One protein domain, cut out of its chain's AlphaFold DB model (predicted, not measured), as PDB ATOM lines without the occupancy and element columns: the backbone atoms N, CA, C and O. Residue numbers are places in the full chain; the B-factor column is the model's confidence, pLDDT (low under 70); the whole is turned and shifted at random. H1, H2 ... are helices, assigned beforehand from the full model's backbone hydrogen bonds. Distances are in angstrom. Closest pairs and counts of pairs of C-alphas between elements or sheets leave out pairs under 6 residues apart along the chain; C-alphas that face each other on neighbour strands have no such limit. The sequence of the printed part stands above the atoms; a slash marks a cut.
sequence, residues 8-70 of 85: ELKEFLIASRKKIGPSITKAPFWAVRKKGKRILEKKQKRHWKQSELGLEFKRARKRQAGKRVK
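What this domain is: This is residues 8 to 70 of the 85 residues of an uncharacterized protein of Candidatus Diapherotrites archaeon (UniProt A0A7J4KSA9). An open, flat frame of three helices and loop: the longest helix, H3, meets H1 at a steep angle with its first residues, 53 to 57, while the small helix H2 lies away from both, toward the other end of the long axis. A long loop, residues 36 to 52, runs back from H2 to H3, and the far part of H3 with the last printed residues, 62 to 70, sticks out free. The printed part has 63 residues with three named helices, in the order H1, H2, H3, and no named strand; its class is all helix. It is loose, with a radius of gyration of the C-alphas of 15.4 A and spans of 43 by 33 by 18 A.

How they stand to each other: H3, residues 53 to 68, touches H1, residues 8 to 19, with residues 53 to 57 alone. Their closest C-alphas, those of Phe 57 and Phe 12, are 7.1 A apart. They run opposite ways at a steep tilt of 67 degrees. H2, residues 29 to 35, is apart from H1 and from H3. In H1, H2 and H3 every backbone O i to N i+4 pair is within hydrogen-bond range.

Where its parts are: H3 is 22.9 A long, from C-alpha 53 at (1.681, 6.106, -23.318) to C-alpha 68 at (-11.779, 18.843, -9.894). H1 is 16.6 A long and begins with C-alpha 8 at (3.874, 17.462, -17.563). H2 measures 10.0 A from C-alpha 29 to C-alpha 35.

The domain as a whole: The C-alphas farthest apart, those of Gly 36 and Val 69, are 42.9 A apart. Without residues 62 to 70 the body spans 38 by 21 by 16 A. The printed part has no cut. The link from H1 to H2 is short, with 9 residues, and that from H2 to H3 is long, with 17. Mean pLDDT of the printed part is 76.6; it is under 70 at residues 21 to 26, 42 to 45 and 66 to 70.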
ATOM      1  N   GLU A   8       4.743  18.496 -18.138       83.75
ATOM      2  CA  GLU A   8       3.874  17.462 -17.563       83.75
ATOM      3  C   GLU A   8       3.938  16.137 -18.335       83.75
ATOM      4  O   GLU A   8       4.024  15.055 -17.749       83.75
ATOM      5  N   LEU A   9       3.945  16.207 -19.670       86.06
ATOM      6  CA  LEU A   9       4.070  15.023 -20.514       86.06
ATOM      7  C   LEU A   9       5.442  14.369 -20.321       86.06
ATOM      8  O   LEU A   9       5.551  13.141 -20.274       86.06
ATOM      9  N   LYS A  10       6.503  15.172 -20.194       86.81
ATOM     10  CA  LYS A  10       7.860  14.674 -19.943       86.81
ATOM     11  C   LYS A  10       7.938  13.939 -18.604       86.81
ATOM     12  O   LYS A  10       8.440  12.814 -18.562       86.81
ATOM     13  N   GLU A  11       7.395  14.522 -17.541       89.00
ATOM     14  CA  GLU A  11       7.338  13.905 -16.211       89.00
ATOM     15  C   GLU A  11       6.521  12.610 -16.218       89.00
ATOM     16  O   GLU A  11       6.972  11.591 -15.688       89.00
ATOM     17  N   PHE A  12       5.373  12.598 -16.901       89.31
ATOM     18  CA  PHE A  12       4.558  11.394 -17.056       89.31
ATOM     19  C   PHE A  12       5.320  10.261 -17.752       89.31
ATOM     20  O   PHE A  12       5.263   9.108 -17.315       89.31
ATOM     21  N   LEU A  13       6.050  10.571 -18.825       86.62
ATOM     22  CA  LEU A  13       6.834   9.579 -19.560       86.62
ATOM     23  C   LEU A  13       7.999   9.040 -18.720       86.62
ATOM     24  O   LEU A  13       8.232   7.831 -18.715       86.62
ATOM     25  N   ILE A  14       8.691   9.903 -17.968       87.62
ATOM     26  CA  ILE A  14       9.761   9.494 -17.044       87.62
ATOM     27  C   ILE A  14       9.196   8.585 -15.948       87.62
ATOM     28  O   ILE A  14       9.738   7.506 -15.702       87.62
ATOM     29  N   ALA A  15       8.087   8.976 -15.318       86.69
ATOM     30  CA  ALA A  15       7.437   8.185 -14.278       86.69
ATOM     31  C   ALA A  15       6.947   6.830 -14.814       86.69
ATOM     32  O   ALA A  15       7.103   5.804 -14.153       86.69
ATOM     33  N   SER A  16       6.392   6.809 -16.026       84.88
ATOM     34  CA  SER A  16       5.938   5.581 -16.687       84.88
ATOM     35  C   SER A  16       7.103   4.647 -17.000       84.88
ATOM     36  O   SER A  16       7.024   3.456 -16.705       84.88
ATOM     37  N   ARG A  17       8.225   5.178 -17.502       81.00
ATOM     38  CA  ARG A  17       9.448   4.397 -17.724       81.00
ATOM     39  C   ARG A  17       9.999   3.827 -16.420       81.00
ATOM     40  O   ARG A  17      10.318   2.650 -16.377       81.00
ATOM     41  N   LYS A  18      10.045   4.619 -15.342       81.56
ATOM     42  CA  LYS A  18      10.487   4.142 -14.021       81.56
ATOM     43  C   LYS A  18       9.610   3.023 -13.475       81.56
ATOM     44  O   LYS A  18      10.099   2.245 -12.668       81.56
ATOM     45  N   LYS A  19       8.335   2.927 -13.870       78.56
ATOM     46  CA  LYS A  19       7.444   1.823 -13.473       78.56
ATOM     47  C   LYS A  19       7.774   0.532 -14.217       78.56
ATOM     48  O   LYS A  19       7.809  -0.509 -13.572       78.56
ATOM     49  N   ILE A  20       8.090   0.613 -15.507       77.56
ATOM     50  CA  ILE A  20       8.425  -0.534 -16.359       77.56
ATOM     51  C   ILE A  20       9.863  -0.984 -16.042       77.56
ATOM     52  O   ILE A  20      10.828  -0.361 -16.475       77.56
ATOM     53  N   GLY A  21      10.006  -2.025 -15.217       66.94
ATOM     54  CA  GLY A  21      11.300  -2.624 -14.874       66.94
ATOM     55  C   GLY A  21      11.681  -3.784 -15.807       66.94
ATOM     56  O   GLY A  21      10.798  -4.359 -16.438       66.94
ATOM     57  N   PRO A  22      12.974  -4.147 -15.887       64.75
ATOM     58  CA  PRO A  22      13.446  -5.228 -16.756       64.75
ATOM     59  C   PRO A  22      13.113  -6.635 -16.232       64.75
ATOM     60  O   PRO A  22      13.024  -7.574 -17.018       64.75
ATOM     61  N   SER A  23      12.943  -6.803 -14.917       63.91
ATOM     62  CA  SER A  23      12.798  -8.119 -14.282       63.91
ATOM     63  C   SER A  23      11.367  -8.397 -13.841       63.91
ATOM     64  O   SER A  23      10.596  -7.465 -13.637       63.91
ATOM     65  N   ILE A  24      11.049  -9.686 -13.643       63.16
ATOM     66  CA  ILE A  24       9.755 -10.158 -13.120       63.16
ATOM     67  C   ILE A  24       9.578  -9.837 -11.612       63.16
ATOM     68  O   ILE A  24       8.483  -9.759 -11.046       63.16
ATOM     69  N   THR A  25      10.692  -9.568 -10.944       66.19
ATOM     70  CA  THR A  25      10.783  -9.261  -9.518       66.19
ATOM     71  C   THR A  25      11.552  -7.966  -9.353       66.19
ATOM     72  O   THR A  25      12.767  -7.954  -9.169       66.19
ATOM     73  N   LYS A  26      10.824  -6.857  -9.449       67.56
ATOM     74  CA  LYS A  26      11.355  -5.519  -9.186       67.56
ATOM     75  C   LYS A  26      11.297  -5.145  -7.701       67.56
ATOM     76  O   LYS A  26      11.905  -4.165  -7.276       67.56
ATOM     77  N   ALA A  27      10.536  -5.899  -6.907       76.00
ATOM     78  CA  ALA A  27      10.419  -5.652  -5.481       76.00
ATOM     79  C   ALA A  27      11.792  -5.811  -4.797       76.00
ATOM     80  O   ALA A  27      12.449  -6.834  -5.002       76.00
ATOM     81  N   PRO A  28      12.223  -4.837  -3.977       79.62
ATOM     82  CA  PRO A  28      13.476  -4.938  -3.244       79.62
ATOM     83  C   PRO A  28      13.433  -6.104  -2.251       79.62
ATOM     84  O   PRO A  28      12.374  -6.442  -1.714       79.62
ATOM     85  N   PHE A  29      14.596  -6.700  -1.978       80.62
ATOM     86  CA  PHE A  29      14.704  -7.922  -1.176       80.62
ATOM     87  C   PHE A  29      14.031  -7.807   0.198       80.62
ATOM     88  O   PHE A  29      13.311  -8.714   0.611       80.62
ATOM     89  N   TRP A  30      14.172  -6.663   0.878       83.75
ATOM     90  CA  TRP A  30      13.538  -6.435   2.179       83.75
ATOM     91  C   TRP A  30      12.007  -6.576   2.125       83.75
ATOM     92  O   TRP A  30      11.400  -7.078   3.069       83.75
ATOM     93  N   ALA A  31      11.374  -6.169   1.021       81.62
ATOM     94  CA  ALA A  31       9.926  -6.249   0.854       81.62
ATOM     95  C   ALA A  31       9.478  -7.696   0.620       81.62
ATOM     96  O   ALA A  31       8.439  -8.118   1.127       81.62
ATOM     97  N   VAL A  32      10.291  -8.472  -0.101       83.88
ATOM     98  CA  VAL A  32      10.083  -9.913  -0.293       83.88
ATOM     99  C   VAL A  32      10.226 -10.650   1.041       83.88
ATOM    100  O   VAL A  32       9.353 -11.442   1.396       83.88
ATOM    101  N   ARG A  33      11.266 -10.324   1.821       84.06
ATOM    102  CA  ARG A  33      11.540 -10.915   3.138       84.06
ATOM    103  C   ARG A  33      10.421 -10.640   4.145       84.06
ATOM    104  O   ARG A  33       9.978 -11.568   4.806       84.06
ATOM    105  N   LYS A  34       9.904  -9.406   4.216       86.12
ATOM    106  CA  LYS A  34       8.773  -9.055   5.102       86.12
ATOM    107  C   LYS A  34       7.473  -9.781   4.746       86.12
ATOM    108  O   LYS A  34       6.685 -10.086   5.629       86.12
ATOM    109  N   LYS A  35       7.222 -10.026   3.456       83.56
ATOM    110  CA  LYS A  35       5.975 -10.650   2.983       83.56
ATOM    111  C   LYS A  35       6.015 -12.183   3.015       83.56
ATOM    112  O   LYS A  35       4.969 -12.815   2.895       83.56
ATOM    113  N   GLY A  36       7.207 -12.776   3.093       83.19
ATOM    114  CA  GLY A  36       7.409 -14.228   3.072       83.19
ATOM    115  C   GLY A  36       7.040 -14.902   1.743       83.19
ATOM    116  O   GLY A  36       6.942 -16.121   1.680       83.19
ATOM    117  N   LYS A  37       6.790 -14.130   0.674       82.38
ATOM    118  CA  LYS A  37       6.372 -14.635  -0.647       82.38
ATOM    119  C   LYS A  37       6.972 -13.790  -1.769       82.38
ATOM    120  O   LYS A  37       7.126 -12.573  -1.627       82.38
ATOM    121  N   ARG A  38       7.256 -14.416  -2.917       76.38
ATOM    122  CA  ARG A  38       7.762 -13.731  -4.119       76.38
ATOM    123  C   ARG A  38       6.721 -12.718  -4.621       76.38
ATOM    124  O   ARG A  38       5.570 -13.066  -4.873       76.38
ATOM    125  N   ILE A  39       7.121 -11.453  -4.758       76.88
ATOM    126  CA  ILE A  39       6.263 -10.385  -5.290       76.88
ATOM    127  C   ILE A  39       6.459 -10.336  -6.806       76.88
ATOM    128  O   ILE A  39       7.440  -9.780  -7.293       76.88
ATOM    129  N   LEU A  40       5.530 -10.949  -7.536       70.00
ATOM    130  CA  LEU A  40       5.483 -10.917  -8.998       70.00
ATOM    131  C   LEU A  40       4.700  -9.678  -9.449       70.00
ATOM    132  O   LEU A  40       3.570  -9.476  -8.988       70.00
ATOM    133  N   GLU A  41       5.245  -8.846 -10.346       71.25
ATOM    134  CA  GLU A  41       4.429  -7.773 -10.928       71.25
ATOM    135  C   GLU A  41       3.656  -8.301 -12.141       71.25
ATOM    136  O   GLU A  41       4.207  -8.771 -13.129       71.25
ATOM    137  N   LYS A  42       2.332  -8.150 -12.116       66.44
ATOM    138  CA  LYS A  42       1.459  -8.634 -13.198       66.44
ATOM    139  C   LYS A  42       1.582  -7.839 -14.515       66.44
ATOM    140  O   LYS A  42       0.922  -8.182 -15.486       66.44
ATOM    141  N   LYS A  43       2.346  -6.737 -14.555       65.94
ATOM    142  CA  LYS A  43       2.336  -5.738 -15.653       65.94
ATOM    143  C   LYS A  43       3.736  -5.369 -16.170       65.94
ATOM    144  O   LYS A  43       3.988  -4.211 -16.492       65.94
ATOM    145  N   GLN A  44       4.652  -6.334 -16.216       62.12
ATOM    146  CA  GLN A  44       6.086  -6.066 -16.399       62.12
ATOM    147  C   GLN A  44       6.582  -5.920 -17.833       62.12
ATOM    148  O   GLN A  44       7.555  -5.207 -18.058       62.12
ATOM    149  N   LYS A  45       5.930  -6.526 -18.825       62.84
ATOM    150  CA  LYS A  45       6.413  -6.453 -20.208       62.84
ATOM    151  C   LYS A  45       5.583  -5.455 -20.999       62.84
ATOM    152  O   LYS A  45       4.523  -5.780 -21.520       62.84
ATOM    153  N   ARG A  46       6.065  -4.213 -21.061       71.00
ATOM    154  CA  ARG A  46       5.556  -3.200 -21.990       71.00
ATOM    155  C   ARG A  46       6.584  -2.952 -23.076       71.00
ATOM    156  O   ARG A  46       7.649  -2.405 -22.807       71.00
ATOM    157  N   HIS A  47       6.244  -3.330 -24.302       77.56
ATOM    158  CA  HIS A  47       7.029  -2.966 -25.471       77.56
ATOM    159  C   HIS A  47       6.641  -1.557 -25.930       77.56
ATOM    160  O   HIS A  47       5.456  -1.215 -25.953       77.56
ATOM    161  N   TRP A  48       7.624  -0.743 -26.321       77.00
ATOM    162  CA  TRP A  48       7.394   0.644 -26.746       77.00
ATOM    163  C   TRP A  48       6.431   0.733 -27.941       77.00
ATOM    164  O   TRP A  48       5.617   1.645 -27.990       77.00
ATOM    165  N   LYS A  49       6.476  -0.251 -28.853       77.25
ATOM    166  CA  LYS A  49       5.589  -0.351 -30.030       77.25
ATOM    167  C   LYS A  49       4.156  -0.779 -29.683       77.25
ATOM    168  O   LYS A  49       3.239  -0.479 -30.427       77.25
ATOM    169  N   GLN A  50       3.965  -1.482 -28.566       74.94
ATOM    170  CA  GLN A  50       2.655  -1.995 -28.135       74.94
ATOM    171  C   GLN A  50       1.977  -1.092 -27.092       74.94
ATOM    172  O   GLN A  50       0.818  -1.299 -26.750       74.94
ATOM    173  N   SER A  51       2.705  -0.121 -26.529       73.25
ATOM    174  CA  SER A  51       2.238   0.688 -25.399       73.25
ATOM    175  C   SER A  51       2.039   2.145 -25.795       73.25
ATOM    176  O   SER A  51       2.993   2.917 -25.880       73.25
ATOM    177  N   GLU A  52       0.784   2.561 -25.932       81.50
ATOM    178  CA  GLU A  52       0.438   3.947 -26.258       81.50
ATOM    179  C   GLU A  52       0.384   4.852 -25.015       81.50
ATOM    180  O   GLU A  52      -0.678   5.272 -24.546       81.50
ATOM    181  N   LEU A  53       1.557   5.208 -24.480       82.31
ATOM    182  CA  LEU A  53       1.681   6.106 -23.318       82.31
ATOM    183  C   LEU A  53       1.046   7.491 -23.553       82.31
ATOM    184  O   LEU A  53       0.596   8.134 -22.607       82.31
ATOM    185  N   GLY A  54       0.972   7.947 -24.807       80.94
ATOM    186  CA  GLY A  54       0.302   9.201 -25.164       80.94
ATOM    187  C   GLY A  54      -1.207   9.170 -24.896       80.94
ATOM    188  O   GLY A  54      -1.748  10.115 -24.319       80.94
ATOM    189  N   LEU A  55      -1.892   8.072 -25.244       83.62
ATOM    190  CA  LEU A  55      -3.315   7.905 -24.927       83.62
ATOM    191  C   LEU A  55      -3.544   7.761 -23.424       83.62
ATOM    192  O   LEU A  55      -4.514   8.304 -22.890       83.62
ATOM    193  N   GLU A  56      -2.647   7.071 -22.718       83.62
ATOM    194  CA  GLU A  56      -2.727   6.961 -21.262       83.62
ATOM    195  C   GLU A  56      -2.594   8.316 -20.571       83.62
ATOM    196  O   GLU A  56      -3.357   8.597 -19.645       83.62
ATOM    197  N   PHE A  57      -1.696   9.177 -21.056       85.25
ATOM    198  CA  PHE A  57      -1.558  10.542 -20.559       85.25
ATOM    199  C   PHE A  57      -2.838  11.355 -20.781       85.25
ATOM    200  O   PHE A  57      -3.363  11.942 -19.835       85.25
ATOM    201  N   LYS A  58      -3.415  11.318 -21.993       85.00
ATOM    202  CA  LYS A  58      -4.694  11.992 -22.293       85.00
ATOM    203  C   LYS A  58      -5.820  11.508 -21.371       85.00
ATOM    204  O   LYS A  58      -6.563  12.316 -20.811       85.00
ATOM    205  N   ARG A  59      -5.920  10.192 -21.146       85.25
ATOM    206  CA  ARG A  59      -6.891   9.593 -20.209       85.25
ATOM    207  C   ARG A  59      -6.640  10.034 -18.764       85.25
ATOM    208  O   ARG A  59      -7.598  10.311 -18.043       85.25
ATOM    209  N   ALA A  60      -5.382  10.105 -18.330       83.25
ATOM    210  CA  ALA A  60      -5.013  10.558 -16.991       83.25
ATOM    211  C   ALA A  60      -5.374  12.036 -16.769       83.25
ATOM    212  O   ALA A  60      -6.016  12.356 -15.766       83.25
ATOM    213  N   ARG A  61      -5.065  12.905 -17.739       85.00
ATOM    214  CA  ARG A  61      -5.407  14.334 -17.716       85.00
ATOM    215  C   ARG A  61      -6.926  14.547 -17.678       85.00
ATOM    216  O   ARG A  61      -7.415  15.282 -16.823       85.00
ATOM    217  N   LYS A  62      -7.701  13.807 -18.488       83.50
ATOM    218  CA  LYS A  62      -9.180  13.832 -18.453       83.50
ATOM    219  C   LYS A  62      -9.745  13.380 -17.098       83.50
ATOM    220  O   LYS A  62     -10.677  13.995 -16.582       83.50
ATOM    221  N   ARG A  63      -9.172  12.338 -16.482       80.25
ATOM    222  CA  ARG A  63      -9.576  11.874 -15.138       80.25
ATOM    223  C   ARG A  63      -9.277  12.899 -14.045       80.25
ATOM    224  O   ARG A  63     -10.096  13.060 -13.147       80.25
ATOM    225  N   GLN A  64      -8.130  13.572 -14.096       76.06
ATOM    226  CA  GLN A  64      -7.802  14.638 -13.143       76.06
ATOM    227  C   GLN A  64      -8.734  15.843 -13.301       76.06
ATOM    228  O   GLN A  64      -9.247  16.342 -12.301       76.06
ATOM    229  N   ALA A  65      -9.034  16.244 -14.540       72.00
ATOM    230  CA  ALA A  65      -9.995  17.309 -14.818       72.00
ATOM    231  C   ALA A  65     -11.398  16.979 -14.271       72.00
ATOM    232  O   ALA A  65     -11.989  17.791 -13.566       72.00
ATOM    233  N   GLY A  66     -11.895  15.754 -14.482       63.16
ATOM    234  CA  GLY A  66     -13.199  15.325 -13.958       63.16
ATOM    235  C   GLY A  66     -13.277  15.228 -12.427       63.16
ATOM    236  O   GLY A  66     -14.354  15.378 -11.855       63.16
ATOM    237  N   LYS A  67     -12.147  15.013 -11.738       56.97
ATOM    238  CA  LYS A  67     -12.090  15.009 -10.265       56.97
ATOM    239  C   LYS A  67     -12.186  16.411  -9.663       56.97
ATOM    240  O   LYS A  67     -12.772  16.546  -8.595       56.97
ATOM    241  N   ARG A  68     -11.674  17.442 -10.347       54.59
ATOM    242  CA  ARG A  68     -11.779  18.843  -9.894       54.59
ATOM    243  C   ARG A  68     -13.222  19.363  -9.879       54.59
ATOM    244  O   ARG A  68     -13.532  20.241  -9.089       54.59
ATOM    245  N   VAL A  69     -14.111  18.797 -10.698       55.53
ATOM    246  CA  VAL A  69     -15.505  19.267 -10.834       55.53
ATOM    247  C   VAL A  69     -16.440  18.701  -9.751       55.53
ATOM    248  O   VAL A  69     -17.506  19.256  -9.508       55.53
ATOM    249  N   LYS A  70     -16.053  17.642  -9.022       50.09
ATOM    250  CA  LYS A  70     -16.887  17.047  -7.956       50.09
ATOM    251  C   LYS A  70     -16.679  17.696  -6.580       50.09
ATOM    252  O   LYS A  70     -16.648  17.002  -5.565       50.09
TER     253      LYS A  70